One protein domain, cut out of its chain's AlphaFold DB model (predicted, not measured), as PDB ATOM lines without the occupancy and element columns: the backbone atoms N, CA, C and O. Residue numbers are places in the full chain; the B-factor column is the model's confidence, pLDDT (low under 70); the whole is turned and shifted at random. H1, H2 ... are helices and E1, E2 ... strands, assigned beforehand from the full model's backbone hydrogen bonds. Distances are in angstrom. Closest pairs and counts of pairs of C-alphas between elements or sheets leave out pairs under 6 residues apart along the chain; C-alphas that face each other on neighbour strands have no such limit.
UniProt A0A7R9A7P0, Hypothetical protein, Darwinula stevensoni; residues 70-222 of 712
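What this domain is: This is residues 70 to 222 of the 712 residues of the protein "Hypothetical protein" of Darwinula stevensoni (UniProt A0A7R9A7P0). A strongly twisted six-stranded sheet is the middle layer; the smaller sheet E5 E8 E9 E10 covers part of one face, making a partly face-to-face sandwich, and H1 runs across the other face, with the short helix H2 over E1. The 153 printed residues have two named helices and ten named strands, in the order H1 E1 E2 H2 E3 E4 E5 E6 E7 E8 E9 E10. The large sheet runs E2 E1 E3 E4 E7 E6, antiparallel; in the small one E8 has E5, E9 and E10 as antiparallel neighbours. The class is mixed, helices and strands; the whole is compact, with a radius of gyration of the C-alphas of 15.0 A and spans of 42 by 39 by 29 A.

How they stand to each other: The large sheet holds, in order, E2 (residues 99 to 101), E1 (89 to 93), E3 (114 to 120), E4 (126 to 134), E7 (170 to 178) and E6 (159 to 167). Across its pairs, N 100 and O 92 at 2.8 A, N 91 and O 116 at 2.9 A, N 117 and O 130 at 2.9 A, N 129 and O 175 at 2.8 A, and N 174 and O 163 at 2.8 A are within hydrogen-bond range. E6 bends by 69 degrees at residue 162. H1 (residues 70 to 84) is on this sheet, making two layers, a helix on one face of a sheet; its height over the sheet is 9.2 A. It runs across the strands, at 64 degrees to E4 on the local plane. H2 (residues 105 to 109) is on the same face, over E1, at a height over the sheet of 8.2 A. H1 touches H2 with residues 80 to 84 alone, the closest C-alphas being those of Ala 84 and Arg 108, 6.6 A apart. E2, H2 and E3 form a split strand-helix-strand unit, two strands running the same way with E1 between them in the sheet, and a right-handed crossover. In the branched sheet, E5 (residues 141 to 148) lies on one side of E8 (190 to 200), and E9 (205 to 210) and E10 (218 to 220) on the other side. Here N 144 and O 196 at 2.9 A, N 208 and O 197 at 2.9 A, and N 191 and O 219 at 2.9 A are within hydrogen-bond range. The sheets form a sandwich, two sheets face to face, their facing parts 9.3 A centre to centre. In H1 and H2 every O i to N i+4 pair is within hydrogen-bond range.

Where its parts are: H1 begins at C-alpha 70 (185.351, 322.968, 309.242) and is 21.3 A long. E8 measures 30.6 A, E4 26.9 A and E7 26.7 A. E10 ends at C-alpha 220 (179.847, 319.007, 274.246).

The domain as a whole: The C-alphas farthest apart, those of Arg 85 and Glu 203, are 43.4 A apart. The printed part has no cut, and the link E7 to E8 is long, with 11 residues. Mean pLDDT of the printed part is 76.9; 42 residues are under 70, among them residues 200 to 222.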
ATOM      1  N   PRO A  70     184.551 324.082 309.769       67.44
ATOM      2  CA  PRO A  70     185.351 322.968 309.242       67.44
ATOM      3  C   PRO A  70     184.836 322.427 307.901       67.44
ATOM      4  O   PRO A  70     185.611 322.202 306.978       67.44
ATOM      5  N   GLY A  71     183.509 322.313 307.757       79.69
ATOM      6  CA  GLY A  71     182.884 321.742 306.562       79.69
ATOM      7  C   GLY A  71     183.033 322.582 305.290       79.69
ATOM      8  O   GLY A  71     182.837 322.042 304.204       79.69
ATOM      9  N   MET A  72     183.383 323.872 305.393       86.56
ATOM     10  CA  MET A  72     183.735 324.677 304.217       86.56
ATOM     11  C   MET A  72     185.136 324.317 303.720       86.56
ATOM     12  O   MET A  72     185.306 324.036 302.537       86.56
ATOM     13  N   VAL A  73     186.121 324.277 304.625       84.81
ATOM     14  CA  VAL A  73     187.523 323.993 304.281       84.81
ATOM     15  C   VAL A  73     187.636 322.628 303.605       84.81
ATOM     16  O   VAL A  73     188.168 322.548 302.502       84.81
ATOM     17  N   ASP A  74     187.039 321.586 304.193       87.12
ATOM     18  CA  ASP A  74     187.049 320.230 303.628       87.12
ATOM     19  C   ASP A  74     186.384 320.160 302.235       87.12
ATOM     20  O   ASP A  74     186.848 319.437 301.351       87.12
ATOM     21  N   ALA A  75     185.304 320.922 302.011       88.19
ATOM     22  CA  ALA A  75     184.591 320.948 300.732       88.19
ATOM     23  C   ALA A  75     185.363 321.699 299.633       88.19
ATOM     24  O   ALA A  75     185.372 321.263 298.479       88.19
ATOM     25  N   VAL A  76     186.026 322.806 299.982       88.31
ATOM     26  CA  VAL A  76     186.831 323.616 299.054       88.31
ATOM     27  C   VAL A  76     188.153 322.918 298.727       88.31
ATOM     28  O   VAL A  76     188.513 322.819 297.556       88.31
ATOM     29  N   GLU A  77     188.839 322.353 299.723       89.19
ATOM     30  CA  GLU A  77     190.023 321.508 299.516       89.19
ATOM     31  C   GLU A  77     189.695 320.293 298.645       89.19
ATOM     32  O   GLU A  77     190.388 320.039 297.656       89.19
ATOM     33  N   GLY A  78     188.592 319.594 298.940       89.19
ATOM     34  CA  GLY A  78     188.097 318.487 298.125       89.19
ATOM     35  C   GLY A  78     187.846 318.892 296.671       89.19
ATOM     36  O   GLY A  78     188.290 318.192 295.763       89.19
ATOM     37  N   LEU A  79     187.218 320.049 296.432       89.94
ATOM     38  CA  LEU A  79     186.999 320.587 295.085       89.94
ATOM     39  C   LEU A  79     188.322 320.841 294.342       89.94
ATOM     40  O   LEU A  79     188.476 320.414 293.196       89.94
ATOM     41  N   TYR A  80     189.295 321.489 294.992       89.38
ATOM     42  CA  TYR A  80     190.619 321.721 294.409       89.38
ATOM     43  C   TYR A  80     191.360 320.409 294.107       89.38
ATOM     44  O   TYR A  80     191.967 320.286 293.043       89.38
ATOM     45  N   GLU A  81     191.291 319.407 294.988       88.50
ATOM     46  CA  GLU A  81     191.890 318.088 294.746       88.50
ATOM     47  C   GLU A  81     191.198 317.303 293.616       88.50
ATOM     48  O   GLU A  81     191.873 316.640 292.824       88.50
ATOM     49  N   GLU A  82     189.867 317.352 293.525       87.75
ATOM     50  CA  GLU A  82     189.086 316.708 292.460       87.75
ATOM     51  C   GLU A  82     189.424 317.293 291.081       87.75
ATOM     52  O   GLU A  82     189.587 316.538 290.115       87.75
ATOM     53  N   CYS A  83     189.601 318.617 291.016       87.56
ATOM     54  CA  CYS A  83     190.083 319.317 289.832       87.56
ATOM     55  C   CYS A  83     191.532 318.945 289.497       87.56
ATOM     56  O   CYS A  83     191.789 318.454 288.401       87.56
ATOM     57  N   ALA A  84     192.468 319.113 290.440       81.81
ATOM     58  CA  ALA A  84     193.904 318.907 290.215       81.81
ATOM     59  C   ALA A  84     194.274 317.459 289.840       81.81
ATOM     60  O   ALA A  84     195.270 317.223 289.156       81.81
ATOM     61  N   ARG A  85     193.472 316.471 290.264       80.69
ATOM     62  CA  ARG A  85     193.626 315.055 289.880       80.69
ATOM     63  C   ARG A  85     192.944 314.699 288.550       80.69
ATOM     64  O   ARG A  85     192.831 313.514 288.241       80.69
ATOM     65  N   SER A  86     192.456 315.685 287.793       68.56
ATOM     66  CA  SER A  86     191.712 315.517 286.532       68.56
ATOM     67  C   SER A  86     190.479 314.606 286.632       68.56
ATOM     68  O   SER A  86     190.047 314.046 285.625       68.56
ATOM     69  N   ARG A  87     189.915 314.410 287.835       73.12
ATOM     70  CA  ARG A  87     188.761 313.511 288.031       73.12
ATOM     71  C   ARG A  87     187.463 314.135 287.538       73.12
ATOM     72  O   ARG A  87     186.583 313.416 287.081       73.12
ATOM     73  N   LYS A  88     187.373 315.462 287.611       84.19
ATOM     74  CA  LYS A  88     186.243 316.263 287.132       84.19
ATOM     75  C   LYS A  88     186.748 317.290 286.135       84.19
ATOM     76  O   LYS A  88     187.907 317.703 286.195       84.19
ATOM     77  N   LYS A  89     185.881 317.726 285.224       89.75
ATOM     78  CA  LYS A  89     186.195 318.888 284.391       89.75
ATOM     79  C   LYS A  89     186.002 320.133 285.246       89.75
ATOM     80  O   LYS A  89     184.981 320.252 285.917       89.75
ATOM     81  N   CYS A  90     186.976 321.035 285.228       90.56
ATOM     82  CA  CYS A  90     186.951 322.243 286.046       90.56
ATOM     83  C   CYS A  90     187.278 323.495 285.245       90.56
ATOM     84  O   CYS A  90     188.027 323.453 284.267       90.56
ATOM     85  N   PHE A  91     186.714 324.601 285.711       88.69
ATOM     86  CA  PHE A  91     186.875 325.947 285.191       88.69
ATOM     87  C   PHE A  91     186.975 326.904 286.382       88.69
ATOM     88  O   PHE A  91     186.188 326.785 287.322       88.69
ATOM     89  N   GLY A  92     187.939 327.823 286.379       87.88
ATOM     90  CA  GLY A  92     188.187 328.706 287.519       87.88
ATOM     91  C   GLY A  92     188.686 330.085 287.112       87.88
ATOM     92  O   GLY A  92     189.453 330.201 286.162       87.88
ATOM     93  N   CYS A  93     188.252 331.121 287.827       84.25
ATOM     94  CA  CYS A  93     188.500 332.524 287.496       84.25
ATOM     95  C   CYS A  93     189.160 333.293 288.649       84.25
ATOM     96  O   CYS A  93     188.796 333.113 289.815       84.25
ATOM     97  N   VAL A  94     190.082 334.202 288.317       81.75
ATOM     98  CA  VAL A  94     190.664 335.199 289.242       81.75
ATOM     99  C   VAL A  94     189.937 336.537 289.115       81.75
ATOM    100  O   VAL A  94     189.705 337.217 290.116       81.75
ATOM    101  N   THR A  95     189.521 336.903 287.907       75.06
ATOM    102  CA  THR A  95     188.735 338.105 287.596       75.06
ATOM    103  C   THR A  95     187.603 337.750 286.627       75.06
ATOM    104  O   THR A  95     187.408 336.585 286.290       75.06
ATOM    105  N   SER A  96     186.817 338.732 286.184       66.38
ATOM    106  CA  SER A  96     185.784 338.540 285.154       66.38
ATOM    107  C   SER A  96     186.348 338.268 283.751       66.38
ATOM    108  O   SER A  96     185.595 337.804 282.891       66.38
ATOM    109  N   ALA A  97     187.645 338.529 283.538       65.12
ATOM    110  CA  ALA A  97     188.370 338.316 282.285       65.12
ATOM    111  C   ALA A  97     189.378 337.148 282.349       65.12
ATOM    112  O   ALA A  97     189.575 336.454 281.354       65.12
ATOM    113  N   GLU A  98     190.001 336.904 283.507       77.62
ATOM    114  CA  GLU A  98     191.016 335.858 283.681       77.62
ATOM    115  C   GLU A  98     190.386 334.578 284.228       77.62
ATOM    116  O   GLU A  98     190.168 334.431 285.438       77.62
ATOM    117  N   CYS A  99     190.121 333.636 283.326       79.19
ATOM    118  CA  CYS A  99     189.622 332.311 283.657       79.19
ATOM    119  C   CYS A  99     190.409 331.214 282.934       79.19
ATOM    120  O   CYS A  99     190.801 331.373 281.779       79.19
ATOM    121  N   TYR A 100     190.574 330.078 283.606       82.31
ATOM    122  CA  TYR A 100     191.401 328.952 283.187       82.31
ATOM    123  C   TYR A 100     190.580 327.662 283.134       82.31
ATOM    124  O   TYR A 100     189.731 327.408 283.996       82.31
ATOM    125  N   SER A 101     190.867 326.828 282.139       80.94
ATOM    126  CA  SER A 101     190.415 325.440 282.074       80.94
ATOM    127  C   SER A 101     191.291 324.516 282.946       80.94
ATOM    128  O   SER A 101     192.299 324.925 283.529       80.94
ATOM    129  N   SER A 102     190.856 323.263 283.107       71.62
ATOM    130  CA  SER A 102     191.401 322.266 284.043       71.62
ATOM    131  C   SER A 102     192.936 322.204 284.125       71.62
ATOM    132  O   SER A 102     193.613 322.073 283.109       71.62
ATOM    133  N   ASN A 103     193.459 322.184 285.358       66.44
ATOM    134  CA  ASN A 103     194.882 322.110 285.742       66.44
ATOM    135  C   ASN A 103     195.775 323.312 285.371       66.44
ATOM    136  O   ASN A 103     196.960 323.296 285.713       66.44
ATOM    137  N   ALA A 104     195.234 324.363 284.752       70.62
ATOM    138  CA  ALA A 104     195.957 325.604 284.475       70.62
ATOM    139  C   ALA A 104     195.675 326.710 285.514       70.62
ATOM    140  O   ALA A 104     194.682 326.675 286.247       70.62
ATOM    141  N   GLY A 105     196.572 327.704 285.559       84.31
ATOM    142  CA  GLY A 105     196.413 328.959 286.302       84.31
ATOM    143  C   GLY A 105     195.931 328.797 287.745       84.31
ATOM    144  O   GLY A 105     196.461 327.988 288.514       84.31
ATOM    145  N   CYS A 106     194.896 329.560 288.105       80.12
ATOM    146  CA  CYS A 106     194.429 329.680 289.487       80.12
ATOM    147  C   CYS A 106     193.917 328.373 290.112       80.12
ATOM    148  O   CYS A 106     193.898 328.253 291.338       80.12
ATOM    149  N   ILE A 107     193.533 327.378 289.299       85.06
ATOM    150  CA  ILE A 107     193.103 326.060 289.792       85.06
ATOM    151  C   ILE A 107     194.302 325.331 290.416       85.06
ATOM    152  O   ILE A 107     194.161 324.660 291.437       85.06
ATOM    153  N   ARG A 108     195.497 325.496 289.832       83.50
ATOM    154  CA  ARG A 108     196.739 324.868 290.300       83.50
ATOM    155  C   ARG A 108     197.378 325.622 291.469       83.50
ATOM    156  O   ARG A 108     197.890 324.973 292.375       83.50
ATOM    157  N   SER A 109     197.330 326.958 291.475       81.75
ATOM    158  CA  SER A 109     197.845 327.786 292.585       81.75
ATOM    159  C   SER A 109     196.862 327.960 293.751       81.75
ATOM    160  O   SER A 109     197.204 328.590 294.747       81.75
ATOM    161  N   ARG A 110     195.643 327.409 293.643       87.12
ATOM    162  CA  ARG A 110     194.530 327.568 294.603       87.12
ATOM    163  C   ARG A 110     194.046 329.017 294.797       87.12
ATOM    164  O   ARG A 110     193.381 329.335 295.782       87.12
ATOM    165  N   GLY A 111     194.349 329.893 293.836       86.25
ATOM    166  CA  GLY A 111     194.074 331.332 293.888       86.25
ATOM    167  C   GLY A 111     192.744 331.789 293.275       86.25
ATOM    168  O   GLY A 111     192.497 332.993 293.216       86.25
ATOM    169  N   CYS A 112     191.888 330.890 292.775       87.69
ATOM    170  CA  CYS A 112     190.660 331.310 292.090       87.69
ATOM    171  C   CYS A 112     189.665 331.987 293.049       87.69
ATOM    172  O   CYS A 112     189.372 331.467 294.129       87.69
ATOM    173  N   LYS A 113     189.062 333.100 292.609       89.44
ATOM    174  CA  LYS A 113     187.901 333.716 293.276       89.44
ATOM    175  C   LYS A 113     186.611 332.944 293.000       89.44
ATOM    176  O   LYS A 113     185.720 332.963 293.837       89.44
ATOM    177  N   MET A 114     186.503 332.258 291.859       90.75
ATOM    178  CA  MET A 114     185.376 331.372 291.534       90.75
ATOM    179  C   MET A 114     185.869 330.080 290.879       90.75
ATOM    180  O   MET A 114     186.782 330.133 290.059       90.75
ATOM    181  N   ILE A 115     185.248 328.941 291.193       92.50
ATOM    182  CA  ILE A 115     185.462 327.645 290.527       92.50
ATOM    183  C   ILE A 115     184.122 326.965 290.263       92.50
ATOM    184  O   ILE A 115     183.241 326.959 291.119       92.50
ATOM    185  N   VAL A 116     184.014 326.322 289.102       92.69
ATOM    186  CA  VAL A 116     183.021 325.282 288.820       92.69
ATOM    187  C   VAL A 116     183.753 323.994 288.467       92.69
ATOM    188  O   VAL A 116     184.563 323.983 287.540       92.69
ATOM    189  N   SER A 117     183.434 322.902 289.157       93.44
ATOM    190  CA  SER A 117     183.653 321.547 288.649       93.44
ATOM    191  C   SER A 117     182.338 320.948 288.158       93.44
ATOM    192  O   SER A 117     181.259 321.332 288.618       93.44
ATOM    193  N   TYR A 118     182.421 320.016 287.212       91.94
ATOM    194  CA  TYR A 118     181.272 319.252 286.741       91.94
ATOM    195  C   TYR A 118     181.652 317.829 286.319       91.94
ATOM    196  O   TYR A 118     182.737 317.582 285.777       91.94
ATOM    197  N   GLU A 119     180.739 316.887 286.565       90.62
ATOM    198  CA  GLU A 119     180.898 315.465 286.250       90.62
ATOM    199  C   GLU A 119     179.556 314.804 285.872       90.62
ATOM    200  O   GLU A 119     178.540 315.042 286.536       90.62
ATOM    201  N   PRO A 120     179.499 313.983 284.804       85.62
ATOM    202  CA  PRO A 120     178.327 313.156 284.527       85.62
ATOM    203  C   PRO A 120     178.085 312.167 285.670       85.62
ATOM    204  O   PRO A 120     179.022 311.529 286.147       85.62
ATOM    205  N   THR A 121     176.830 312.012 286.082       85.69
ATOM    206  CA  THR A 121     176.443 311.010 287.090       85.69
ATOM    207  C   THR A 121     176.259 309.620 286.461       85.69
ATOM    208  O   THR A 121     176.211 309.488 285.237       85.69
ATOM    209  N   ASP A 122     176.050 308.584 287.285       86.50
ATOM    210  CA  ASP A 122     175.675 307.231 286.826       86.50
ATOM    211  C   ASP A 122     174.428 307.220 285.917       86.50
ATOM    212  O   ASP A 122     174.263 306.341 285.069       86.50
ATOM    213  N   THR A 123     173.543 308.211 286.073       83.06
ATOM    214  CA  THR A 123     172.457 308.497 285.130       83.06
ATOM    215  C   THR A 123     172.965 309.413 284.007       83.06
ATOM    216  O   THR A 123     173.164 310.599 284.262       83.06
ATOM    217  N   PRO A 124     173.113 308.940 282.749       77.00
ATOM    218  CA  PRO A 124     173.782 309.699 281.680       77.00
ATOM    219  C   PRO A 124     173.037 310.968 281.233       77.00
ATOM    220  O   PRO A 124     173.601 311.797 280.525       77.00
ATOM    221  N   SER A 125     171.779 311.140 281.646       82.56
ATOM    222  CA  SER A 125     171.005 312.370 281.461       82.56
ATOM    223  C   SER A 125     171.292 313.459 282.495       82.56
ATOM    224  O   SER A 125     170.829 314.585 282.315       82.56
ATOM    225  N   ASN A 126     171.974 313.124 283.594       87.25
ATOM    226  CA  ASN A 126     172.110 314.000 284.749       87.25
ATOM    227  C   ASN A 126     173.577 314.373 284.977       87.25
ATOM    228  O   ASN A 126     174.459 313.512 285.040       87.25
ATOM    229  N   LEU A 127     173.809 315.671 285.141       88.62
ATOM    230  CA  LEU A 127     175.123 316.285 285.302       88.62
ATOM    231  C   LEU A 127     175.193 316.919 286.692       88.62
ATOM    232  O   LEU A 127     174.302 317.691 287.058       88.62
ATOM    233  N   GLU A 128     176.203 316.561 287.481       92.31
ATOM    234  CA  GLU A 128     176.465 317.180 288.781       92.31
ATOM    235  C   GLU A 128     177.497 318.303 288.628       92.31
ATOM    236  O   GLU A 128     178.437 318.202 287.840       92.31
ATOM    237  N   PHE A 129     177.295 319.385 289.374       91.50
ATOM    238  CA  PHE A 129     178.142 320.572 289.409       91.50
ATOM    239  C   PHE A 129     178.497 320.894 290.856       91.50
ATOM    240  O   PHE A 129     177.616 320.864 291.718       91.50
ATOM    241  N   ALA A 130     179.734 321.299 291.121       93.25
ATOM    242  CA  ALA A 130     180.104 321.955 292.370       93.25
ATOM    243  C   ALA A 130     180.678 323.341 292.069       93.25
ATOM    244  O   ALA A 130     181.554 323.499 291.222       93.25
ATOM    245  N   VAL A 131     180.151 324.346 292.760       93.06
ATOM    246  CA  VAL A 131     180.437 325.766 292.571       93.06
ATOM    247  C   VAL A 131     181.032 326.293 293.865       93.06
ATOM    248  O   VAL A 131     180.407 326.176 294.915       93.06
ATOM    249  N   TYR A 132     182.208 326.898 293.785       93.81
ATOM    250  CA  TYR A 132     182.829 327.646 294.872       93.81
ATOM    251  C   TYR A 132     183.016 329.101 294.447       93.81
ATOM    252  O   TYR A 132     183.395 329.373 293.306       93.81
ATOM    253  N   ALA A 133     182.780 330.033 295.366       91.25
ATOM    254  CA  ALA A 133     183.072 331.443 295.173       91.25
ATOM    255  C   ALA A 133     183.526 332.102 296.481       91.25
ATOM    256  O   ALA A 133     182.883 331.934 297.519       91.25
ATOM    257  N   ARG A 134     184.593 332.903 296.402       88.25
ATOM    258  CA  ARG A 134     185.012 333.853 297.434       88.25
ATOM    259  C   ARG A 134     184.488 335.242 297.082       88.25
ATOM    260  O   ARG A 134     184.753 335.766 296.002       88.25
ATOM    261  N   ILE A 135     183.757 335.824 298.017       83.94
ATOM    262  CA  ILE A 135     182.951 337.029 297.880       83.94
ATOM    263  C   ILE A 135     183.480 338.036 298.904       83.94
ATOM    264  O   ILE A 135     183.509 337.736 300.093       83.94
ATOM    265  N   ARG A 136     183.973 339.198 298.459       69.06
ATOM    266  CA  ARG A 136     184.684 340.133 299.353       69.06
ATOM    267  C   ARG A 136     183.741 340.971 300.224       69.06
ATOM    268  O   ARG A 136     184.056 341.202 301.390       69.06
ATOM    269  N   ASP A 137     182.595 341.372 299.688       64.69
ATOM    270  CA  ASP A 137     181.743 342.407 300.277       64.69
ATOM    271  C   ASP A 137     180.449 341.821 300.862       64.69
ATOM    272  O   ASP A 137     179.859 340.895 300.312       64.69
ATOM    273  N   SER A 138     180.043 342.299 302.041       60.56
ATOM    274  CA  SER A 138     179.558 341.389 303.090       60.56
ATOM    275  C   SER A 138     178.075 341.494 303.484       60.56
ATOM    276  O   SER A 138     177.731 341.192 304.626       60.56
ATOM    277  N   SER A 139     177.165 341.874 302.579       58.81
ATOM    278  CA  SER A 139     175.715 341.864 302.892       58.81
ATOM    279  C   SER A 139     174.771 341.465 301.757       58.81
ATOM    280  O   SER A 139     173.847 340.691 302.001       58.81
ATOM    281  N   ASP A 140     174.976 341.966 300.535       65.19
ATOM    282  CA  ASP A 140     173.966 341.899 299.459       65.19
ATOM    283  C   ASP A 140     174.454 341.232 298.165       65.19
ATOM    284  O   ASP A 140     173.728 341.165 297.167       65.19
ATOM    285  N   THR A 141     175.668 340.698 298.183       70.62
ATOM    286  CA  THR A 141     176.257 339.905 297.105       70.62
ATOM    287  C   THR A 141     175.547 338.568 296.898       70.62
ATOM    288  O   THR A 141     175.152 337.899 297.856       70.62
ATOM    289  N   TYR A 142     175.460 338.134 295.644       80.19
ATOM    290  CA  TYR A 142     174.998 336.801 295.262       80.19
ATOM    291  C   TYR A 142     175.913 336.195 294.188       80.19
ATOM    292  O   TYR A 142     176.648 336.898 293.490       80.19
ATOM    293  N   VAL A 143     175.816 334.876 294.027       81.69
ATOM    294  CA  VAL A 143     176.438 334.122 292.930       81.69
ATOM    295  C   VAL A 143     175.347 333.364 292.184       81.69
ATOM    296  O   VAL A 143     174.438 332.803 292.799       81.69
ATOM    297  N   ALA A 144     175.425 333.365 290.856       83.56
ATOM    298  CA  ALA A 144     174.512 332.657 289.972       83.56
ATOM    299  C   ALA A 144     175.300 331.827 288.951       83.56
ATOM    300  O   ALA A 144     176.331 332.259 288.434       83.56
ATOM    301  N   VAL A 145     174.786 330.635 288.650       84.44
ATOM    302  CA  VAL A 145     175.347 329.719 287.652       84.44
ATOM    303  C   VAL A 145     174.227 329.284 286.722       84.44
ATOM    304  O   VAL A 145     173.137 328.954 287.186       84.44
ATOM    305  N   GLY A 146     174.490 329.305 285.419       84.25
ATOM    306  CA  GLY A 146     173.526 328.938 284.388       84.25
ATOM    307  C   GLY A 146     174.144 328.068 283.299       84.25
ATOM    308  O   GLY A 146     175.357 328.069 283.086       84.25
ATOM    309  N   LEU A 147     173.282 327.340 282.597       85.19
ATOM    310  CA  LEU A 147     173.621 326.520 281.437       85.19
ATOM    311  C   LEU A 147     172.840 327.052 280.240       85.19
ATOM    312  O   LEU A 147     171.652 327.342 280.360       85.19
ATOM    313  N   SER A 148     173.493 327.222 279.092       83.06
ATOM    314  CA  SER A 148     172.844 327.840 277.933       83.06
ATOM    315  C   SER A 148     173.440 327.364 276.613       83.06
ATOM    316  O   SER A 148     174.647 327.176 276.489       83.06
ATOM    317  N   LEU A 149     172.585 327.223 275.596       80.38
ATOM    318  CA  LEU A 149     172.987 326.988 274.201       80.38
ATOM    319  C   LEU A 149     173.412 328.287 273.483       80.38
ATOM    320  O   LEU A 149     173.650 328.292 272.279       80.38
ATOM    321  N   GLN A 150     173.471 329.410 274.207       79.69
ATOM    322  CA  GLN A 150     174.012 330.688 273.743       79.69
ATOM    323  C   GLN A 150     174.950 331.273 274.812       79.69
ATOM    324  O   GLN A 150     174.758 331.004 275.997       79.69
ATOM    325  N   PRO A 151     175.920 332.135 274.458       76.94
ATOM    326  CA  PRO A 151     176.783 332.824 275.424       76.94
ATOM    327  C   PRO A 151     176.040 333.987 276.120       76.94
ATOM    328  O   PRO A 151     176.476 335.140 276.108       76.94
ATOM    329  N   LYS A 152     174.863 333.691 276.682       73.94
ATOM    330  CA  LYS A 152     173.938 334.601 277.365       73.94
ATOM    331  C   LYS A 152     173.263 333.863 278.514       73.94
ATOM    332  O   LYS A 152     172.777 332.749 278.315       73.94
ATOM    333  N   MET A 153     173.191 334.512 279.676       69.69
ATOM    334  CA  MET A 153     172.369 334.053 280.798       69.69
ATOM    335  C   MET A 153     170.902 334.105 280.354       69.69
ATOM    336  O   MET A 153     170.396 335.171 280.004       69.69
ATOM    337  N   VAL A 154     170.251 332.947 280.325       69.62
ATOM    338  CA  VAL A 154     168.820 332.770 280.045       69.62
ATOM    339  C   VAL A 154     168.221 332.032 281.248       69.62
ATOM    340  O   VAL A 154     168.954 331.389 282.000       69.62
ATOM    341  N   GLU A 155     166.913 332.157 281.469       66.12
ATOM    342  CA  GLU A 155     166.189 331.390 282.491       66.12
ATOM    343  C   GLU A 155     166.411 329.880 282.265       66.12
ATOM    344  O   GLU A 155     166.070 329.361 281.202       66.12
ATOM    345  N   ASP A 156     167.007 329.185 283.243       64.38
ATOM    346  CA  ASP A 156     167.381 327.769 283.129       64.38
ATOM    347  C   ASP A 156     166.637 326.892 284.149       64.38
ATOM    348  O   ASP A 156     167.149 326.532 285.214       64.38
ATOM    349  N   ASP A 157     165.400 326.528 283.816       59.31
ATOM    350  CA  ASP A 157     164.586 325.637 284.643       59.31
ATOM    351  C   ASP A 157     165.241 324.252 284.807       59.31
ATOM    352  O   ASP A 157     165.577 323.565 283.841       59.31
ATOM    353  N   GLY A 158     165.405 323.804 286.057       75.88
ATOM    354  CA  GLY A 158     165.786 322.422 286.384       75.88
ATOM    355  C   GLY A 158     167.130 322.215 287.089       75.88
ATOM    356  O   GLY A 158     167.458 321.067 287.385       75.88
ATOM    357  N   LEU A 159     167.893 323.268 287.407       84.06
ATOM    358  CA  LEU A 159     169.003 323.147 288.366       84.06
ATOM    359  C   LEU A 159     168.455 322.855 289.774       84.06
ATOM    360  O   LEU A 159     167.753 323.671 290.371       84.06
ATOM    361  N   LYS A 160     168.787 321.682 290.321       88.19
ATOM    362  CA  LYS A 160     168.409 321.249 291.670       88.19
ATOM    363  C   LYS A 160     169.617 321.330 292.598       88.19
ATOM    364  O   LYS A 160     170.551 320.543 292.469       88.19
ATOM    365  N   LEU A 161     169.564 322.227 293.580       89.75
ATOM    366  CA  LEU A 161     170.539 322.294 294.671       89.75
ATOM    367  C   LEU A 161     170.525 320.980 295.488       89.75
ATOM    368  O   LEU A 161     169.465 320.507 295.906       89.75
ATOM    369  N   LEU A 162     171.704 320.387 295.679       90.44
ATOM    370  CA  LEU A 162     171.960 319.170 296.459       90.44
ATOM    371  C   LEU A 162     172.557 319.493 297.834       90.44
ATOM    372  O   LEU A 162     172.174 318.889 298.832       90.44
ATOM    373  N   GLN A 163     173.490 320.447 297.883       92.56
ATOM    374  CA  GLN A 163     174.208 320.863 299.089       92.56
ATOM    375  C   GLN A 163     174.543 322.352 298.980       92.56
ATOM    376  O   GLN A 163     174.941 322.805 297.911       92.56
ATOM    377  N   GLY A 164     174.427 323.096 300.079       89.06
ATOM    378  CA  GLY A 164     174.887 324.481 300.177       89.06
ATOM    379  C   GLY A 164     175.589 324.715 301.511       89.06
ATOM    380  O   GLY A 164     175.083 324.302 302.554       89.06
ATOM    381  N   ILE A 165     176.756 325.349 301.462       87.88
ATOM    382  CA  ILE A 165     177.586 325.743 302.601       87.88
ATOM    383  C   ILE A 165     177.938 327.221 302.402       87.88
ATOM    384  O   ILE A 165     178.283 327.631 301.294       87.88
ATOM    385  N   GLY A 166     177.848 328.016 303.466       83.94
ATOM    386  CA  GLY A 166     178.237 329.426 303.470       83.94
ATOM    387  C   GLY A 166     179.094 329.752 304.690       83.94
ATOM    388  O   GLY A 166     178.836 329.239 305.782       83.94
ATOM    389  N   GLY A 167     180.101 330.590 304.480       81.62
ATOM    390  CA  GLY A 167     180.899 331.270 305.497       81.62
ATOM    391  C   GLY A 167     180.917 332.778 305.230       81.62
ATOM    392  O   GLY A 167     180.238 333.254 304.323       81.62
ATOM    393  N   ASP A 168     181.703 333.526 306.000       77.25
ATOM    394  CA  ASP A 168     181.595 334.995 306.068       77.25
ATOM    395  C   ASP A 168     182.010 335.737 304.780       77.25
ATOM    396  O   ASP A 168     181.638 336.890 304.581       77.25
ATOM    397  N   GLN A 169     182.779 335.077 303.909       84.62
ATOM    398  CA  GLN A 169     183.213 335.574 302.595       84.62
ATOM    399  C   GLN A 169     183.267 334.453 301.537       84.62
ATOM    400  O   GLN A 169     183.907 334.599 300.498       84.62
ATOM    401  N   GLU A 170     182.649 333.293 301.784       88.56
ATOM    402  CA  GLU A 170     182.787 332.114 300.915       88.56
ATOM    403  C   GLU A 170     181.473 331.339 300.799       88.56
ATOM    404  O   GLU A 170     180.757 331.142 301.782       88.56
ATOM    405  N   VAL A 171     181.165 330.861 299.593       89.94
ATOM    406  CA  VAL A 171     179.990 330.031 299.300       89.94
ATOM    407  C   VAL A 171     180.423 328.810 298.497       89.94
ATOM    408  O   VAL A 171     181.084 328.938 297.467       89.94
ATOM    409  N   PHE A 172     180.000 327.627 298.943       92.69
ATOM    410  CA  PHE A 172     180.120 326.369 298.211       92.69
ATOM    411  C   PHE A 172     178.723 325.782 297.985       92.69
ATOM    412  O   PHE A 172     177.965 325.588 298.936       92.69
ATOM    413  N   CYS A 173     178.358 325.487 296.740       92.69
ATOM    414  CA  CYS A 173     177.064 324.905 296.387       92.69
ATOM    415  C   CYS A 173     177.208 323.797 295.340       92.69
ATOM    416  O   CYS A 173     177.883 323.959 294.328       92.69
ATOM    417  N   ARG A 174     176.535 322.670 295.573       92.62
ATOM    418  CA  ARG A 174     176.524 321.482 294.712       92.62
ATOM    419  C   ARG A 174     175.135 321.329 294.102       92.62
ATOM    420  O   ARG A 174     174.152 321.339 294.842       92.62
ATOM    421  N   PHE A 175     175.034 321.174 292.788       91.88
ATOM    422  CA  PHE A 175     173.776 321.115 292.038       91.88
ATOM    423  C   PHE A 175     173.740 319.885 291.133       91.88
ATOM    424  O   PHE A 175     174.779 319.425 290.680       91.88
ATOM    425  N   THR A 176     172.547 319.414 290.776       91.88
ATOM    426  CA  THR A 176     172.358 318.495 289.647       91.88
ATOM    427  C   THR A 176     171.368 319.068 288.640       91.88
ATOM    428  O   THR A 176     170.388 319.716 289.017       91.88
ATOM    429  N   LYS A 177     171.634 318.833 287.355       88.88
ATOM    430  CA  LYS A 177     170.762 319.153 286.222       88.88
ATOM    431  C   LYS A 177     170.332 317.851 285.559       88.88
ATOM    432  O   LYS A 177     171.190 317.039 285.234       88.88
ATOM    433  N   ASP A 178     169.034 317.678 285.327       88.69
ATOM    434  CA  ASP A 178     168.470 316.541 284.588       88.69
ATOM    435  C   ASP A 178     168.003 317.002 283.204       88.69
ATOM    436  O   ASP A 178     166.983 317.683 283.068       88.69
ATOM    437  N   PHE A 179     168.758 316.633 282.168       83.06
ATOM    438  CA  PHE A 179     168.491 317.045 280.792       83.06
ATOM    439  C   PHE A 179     167.325 316.287 280.130       83.06
ATOM    440  O   PHE A 179     166.933 316.655 279.026       83.06
ATOM    441  N   THR A 180     166.707 315.280 280.773       80.94
ATOM    442  CA  THR A 180     165.491 314.637 280.218       80.94
ATOM    443  C   THR A 180     164.231 315.495 280.337       80.94
ATOM    444  O   THR A 180     163.216 315.167 279.723       80.94
ATOM    445  N   LYS A 181     164.255 316.558 281.155       73.88
ATOM    446  CA  LYS A 181     163.046 317.278 281.598       73.88
ATOM    447  C   LYS A 181     162.863 318.677 281.006       73.88
ATOM    448  O   LYS A 181     161.951 319.378 281.434       73.88
ATOM    449  N   GLN A 182     163.706 319.097 280.062       66.88
ATOM    450  CA  GLN A 182     163.721 320.473 279.556       66.88
ATOM    451  C   GLN A 182     163.275 320.566 278.088       66.88
ATOM    452  O   GLN A 182     163.639 319.729 277.264       66.88
ATOM    453  N   GLU A 183     162.533 321.622 277.742       54.25
ATOM    454  CA  GLU A 183     162.162 321.950 276.355       54.25
ATOM    455  C   GLU A 183     163.344 322.595 275.602       54.25
ATOM    456  O   GLU A 183     163.320 323.761 275.215       54.25
ATOM    457  N   GLY A 184     164.419 321.830 275.407       62.50
ATOM    458  CA  GLY A 184     165.609 322.267 274.678       62.50
ATOM    459  C   GLY A 184     166.549 321.100 274.396       62.50
ATOM    460  O   GLY A 184     166.863 320.322 275.294       62.50
ATOM    461  N   ASN A 185     167.013 320.955 273.151       66.62
ATOM    462  CA  ASN A 185     167.905 319.849 272.801       66.62
ATOM    463  C   ASN A 185     169.359 320.143 273.208       66.62
ATOM    464  O   ASN A 185     170.180 320.537 272.382       66.62
ATOM    465  N   PHE A 186     169.678 319.924 274.483       72.38
ATOM    466  CA  PHE A 186     171.050 319.991 274.993       72.38
ATOM    467  C   PHE A 186     171.925 318.802 274.557       72.38
ATOM    468  O   PHE A 186     173.144 318.868 274.689       72.38
ATOM    469  N   THR A 187     171.345 317.722 274.017       70.81
ATOM    470  CA  THR A 187     172.135 316.562 273.580       70.81
ATOM    471  C   THR A 187     172.892 316.878 272.288       70.81
ATOM    472  O   THR A 187     172.327 317.440 271.347       70.81
ATOM    473  N   ASN A 188     174.179 316.521 272.248       75.38
ATOM    474  CA  ASN A 188     175.090 316.694 271.106       75.38
ATOM    475  C   ASN A 188     175.340 318.154 270.660       75.38
ATOM    476  O   ASN A 188     175.978 318.370 269.630       75.38
ATOM    477  N   ASN A 189     174.889 319.150 271.427       75.81
ATOM    478  CA  ASN A 189     175.217 320.562 271.220       75.81
ATOM    479  C   ASN A 189     176.292 321.025 272.223       75.81
ATOM    480  O   ASN A 189     176.369 320.482 273.331       75.81
ATOM    481  N   PRO A 190     177.125 322.025 271.875       78.06
ATOM    482  CA  PRO A 190     177.981 322.691 272.847       78.06
ATOM    483  C   PRO A 190     177.119 323.491 273.830       78.06
ATOM    484  O   PRO A 190     176.285 324.305 273.432       78.06
ATOM    485  N   VAL A 191     177.328 323.262 275.123       80.44
ATOM    486  CA  VAL A 191     176.662 323.987 276.207       80.44
ATOM    487  C   VAL A 191     177.661 324.944 276.839       80.44
ATOM    488  O   VAL A 191     178.743 324.528 277.255       80.44
ATOM    489  N   HIS A 192     177.299 326.219 276.933       81.38
ATOM    490  CA  HIS A 192     178.069 327.199 277.685       81.38
ATOM    491  C   HIS A 192     177.711 327.097 279.169       81.38
ATOM    492  O   HIS A 192     176.541 327.228 279.542       81.38
ATOM    493  N   ILE A 193     178.726 326.905 280.013       83.19
ATOM    494  CA  ILE A 193     178.613 327.148 281.455       83.19
ATOM    495  C   ILE A 193     178.812 328.645 281.675       83.19
ATOM    496  O   ILE A 193     179.794 329.223 281.206       83.19
ATOM    497  N   LEU A 194     177.870 329.274 282.370       81.38
ATOM    498  CA  LEU A 194     177.854 330.708 282.614       81.38
ATOM    499  C   LEU A 194     177.935 330.974 284.113       81.38
ATOM    500  O   LEU A 194     177.174 330.407 284.897       81.38
ATOM    501  N   LEU A 195     178.858 331.854 284.488       82.25
ATOM    502  CA  LEU A 195     179.059 332.317 285.853       82.25
ATOM    503  C   LEU A 195     178.678 333.790 285.955       82.25
ATOM    504  O   LEU A 195     179.022 334.594 285.090       82.25
ATOM    505  N   ALA A 196     178.015 334.155 287.045       78.94
ATOM    506  CA  ALA A 196     177.836 335.541 287.430       78.94
ATOM    507  C   ALA A 196     178.005 335.710 288.941       78.94
ATOM    508  O   ALA A 196     177.605 334.852 289.729       78.94
ATOM    509  N   ALA A 197     178.540 336.860 289.326       77.19
ATOM    510  CA  ALA A 197     178.404 337.406 290.667       77.19
ATOM    511  C   ALA A 197     177.889 338.843 290.539       77.19
ATOM    512  O   ALA A 197     178.019 339.467 289.482       77.19
ATOM    513  N   GLY A 198     177.267 339.361 291.586       76.81
ATOM    514  CA  GLY A 198     176.717 340.710 291.567       76.81
ATOM    515  C   GLY A 198     176.056 341.083 292.877       76.81
ATOM    516  O   GLY A 198     176.119 340.330 293.853       76.81
ATOM    517  N   TYR A 199     175.409 342.241 292.878       75.62
ATOM    518  CA  TYR A 199     174.788 342.834 294.054       75.62
ATOM    519  C   TYR A 199     173.265 342.858 293.891       75.62
ATOM    520  O   TYR A 199     172.728 343.147 292.820       75.62
ATOM    521  N   SER A 200     172.554 342.529 294.967       63.53
ATOM    522  CA  SER A 200     171.092 342.556 295.021       63.53
ATOM    523  C   SER A 200     170.620 343.811 295.752       63.53
ATOM    524  O   SER A 200     170.573 343.847 296.981       63.53
ATOM    525  N   SER A 201     170.277 344.850 294.992       67.69
ATOM    526  CA  SER A 201     169.750 346.101 295.538       67.69
ATOM    527  C   SER A 201     168.251 345.975 295.868       67.69
ATOM    528  O   SER A 201     167.583 345.041 295.416       67.69
ATOM    529  N   PRO A 202     167.665 346.928 296.617       61.56
ATOM    530  CA  PRO A 202     166.212 347.007 296.788       61.56
ATOM    531  C   PRO A 202     165.438 347.249 295.478       61.56
ATOM    532  O   PRO A 202     164.232 347.015 295.440       61.56
ATOM    533  N   GLU A 203     166.112 347.724 294.423       60.03
ATOM    534  CA  GLU A 203     165.521 348.022 293.111       60.03
ATOM    535  C   GLU A 203     165.606 346.836 292.134       60.03
ATOM    536  O   GLU A 203     164.820 346.763 291.189       60.03
ATOM    537  N   GLY A 204     166.531 345.890 292.347       60.97
ATOM    538  CA  GLY A 204     166.699 344.739 291.466       60.97
ATOM    539  C   GLY A 204     168.004 343.963 291.657       60.97
ATOM    540  O   GLY A 204     168.660 344.015 292.694       60.97
ATOM    541  N   ILE A 205     168.361 343.200 290.627       55.81
ATOM    542  CA  ILE A 205     169.548 342.340 290.593       55.81
ATOM    543  C   ILE A 205     170.452 342.839 289.465       55.81
ATOM    544  O   ILE A 205     170.137 342.633 288.292       55.81
ATOM    545  N   GLU A 206     171.562 343.489 289.816       54.06
ATOM    546  CA  GLU A 206     172.602 343.885 288.860       54.06
ATOM    547  C   GLU A 206     173.671 342.777 288.793       54.06
ATOM    548  O   GLU A 206     174.105 342.257 289.824       54.06
ATOM    549  N   TYR A 207     174.061 342.374 287.576       51.81
ATOM    550  CA  TYR A 207     174.876 341.178 287.329       51.81
ATOM    551  C   TYR A 207     176.168 341.469 286.555       51.81
ATOM    552  O   TYR A 207     176.142 342.049 285.471       51.81
ATOM    553  N   HIS A 208     177.296 340.939 287.039       53.69
ATOM    554  CA  HIS A 208     178.544 340.859 286.278       53.69
ATOM    555  C   HIS A 208     178.711 339.422 285.768       53.69
ATOM    556  O   HIS A 208     178.853 338.484 286.554       53.69
ATOM    557  N   VAL A 209     178.663 339.226 284.445       49.88
ATOM    558  CA  VAL A 209     178.833 337.899 283.825       49.88
ATOM    559  C   VAL A 209     180.315 337.628 283.592       49.88
ATOM    560  O   VAL A 209     180.948 338.288 282.768       49.88
ATOM    561  N   PHE A 210     180.847 336.620 284.273       49.94
ATOM    562  CA  PHE A 210     182.197 336.107 284.076       49.94
ATOM    563  C   PHE A 210     182.196 335.284 282.786       49.94
ATOM    564  O   PHE A 210     181.399 334.351 282.633       49.94
ATOM    565  N   ARG A 211     183.056 335.641 281.827       49.69
ATOM    566  CA  ARG A 211     183.117 334.980 280.517       49.69
ATOM    567  C   ARG A 211     184.451 334.273 280.349       49.69
ATOM    568  O   ARG A 211     185.497 334.905 280.364       49.69
ATOM    569  N   ALA A 212     184.397 332.970 280.089       40.91
ATOM    570  CA  ALA A 212     185.542 332.252 279.551       40.91
ATOM    571  C   ALA A 212     185.959 332.814 278.183       40.91
ATOM    572  O   ALA A 212     185.122 333.315 277.421       40.91
ATOM    573  N   ALA A 213     187.226 332.611 277.814       35.12
ATOM    574  CA  ALA A 213     187.647 332.735 276.426       35.12
ATOM    575  C   ALA A 213     186.764 331.843 275.530       35.12
ATOM    576  O   ALA A 213     186.494 330.681 275.845       35.12
ATOM    577  N   LYS A 214     186.320 332.395 274.391       37.25
ATOM    578  CA  LYS A 214     185.224 331.882 273.538       37.25
ATOM    579  C   LYS A 214     185.377 330.428 273.044       37.25
ATOM    580  O   LYS A 214     184.439 329.889 272.477       37.25
ATOM    581  N   LYS A 215     186.542 329.803 273.228       34.47
ATOM    582  CA  LYS A 215     186.896 328.477 272.702       34.47
ATOM    583  C   LYS A 215     187.045 327.378 273.768       34.47
ATOM    584  O   LYS A 215     187.231 326.227 273.392       34.47
ATOM    585  N   GLU A 216     186.985 327.707 275.064       41.75
ATOM    586  CA  GLU A 216     187.305 326.758 276.154       41.75
ATOM    587  C   GLU A 216     186.126 326.378 277.068       41.75
ATOM    588  O   GLU A 216     186.208 325.380 277.778       41.75
ATOM    589  N   ALA A 217     185.010 327.115 277.028       46.47
ATOM    590  CA  ALA A 217     183.801 326.810 277.812       46.47
ATOM    591  C   ALA A 217     182.632 326.248 276.980       46.47
ATOM    592  O   ALA A 217     181.483 326.307 277.412       46.47
ATOM    593  N   GLU A 218     182.906 325.712 275.788       44.09
ATOM    594  CA  GLU A 218     181.932 324.937 275.012       44.09
ATOM    595  C   GLU A 218     181.988 323.462 275.433       44.09
ATOM    596  O   GLU A 218     182.885 322.710 275.052       44.09
ATOM    597  N   VAL A 219     181.026 323.039 276.254       54.03
ATOM    598  CA  VAL A 219     180.947 321.667 276.765       54.03
ATOM    599  C   VAL A 219     180.049 320.836 275.857       54.03
ATOM    600  O   VAL A 219     178.827 320.949 275.920       54.03
ATOM    601  N   LEU A 220     180.630 319.974 275.020       45.81
ATOM    602  CA  LEU A 220     179.847 319.007 274.246       45.81
ATOM    603  C   LEU A 220     179.310 317.903 275.175       45.81
ATOM    604  O   LEU A 220     180.085 317.091 275.691       45.81
ATOM    605  N   ILE A 221     177.991 317.866 275.385       52.44
ATOM    606  CA  ILE A 221     177.332 316.835 276.200       52.44
ATOM    607  C   ILE A 221     176.819 315.710 275.286       52.44
ATOM    608  O   ILE A 221     175.684 315.730 274.802       52.44
ATOM    609  N   ASN A 222     177.669 314.704 275.060       45.34
ATOM    610  CA  ASN A 222     177.271 313.455 274.405       45.34
ATOM    611  C   ASN A 222     176.450 312.591 275.373       45.34
ATOM    612  O   ASN A 222     177.003 311.790 276.126       45.34
TER     613      ASN A 222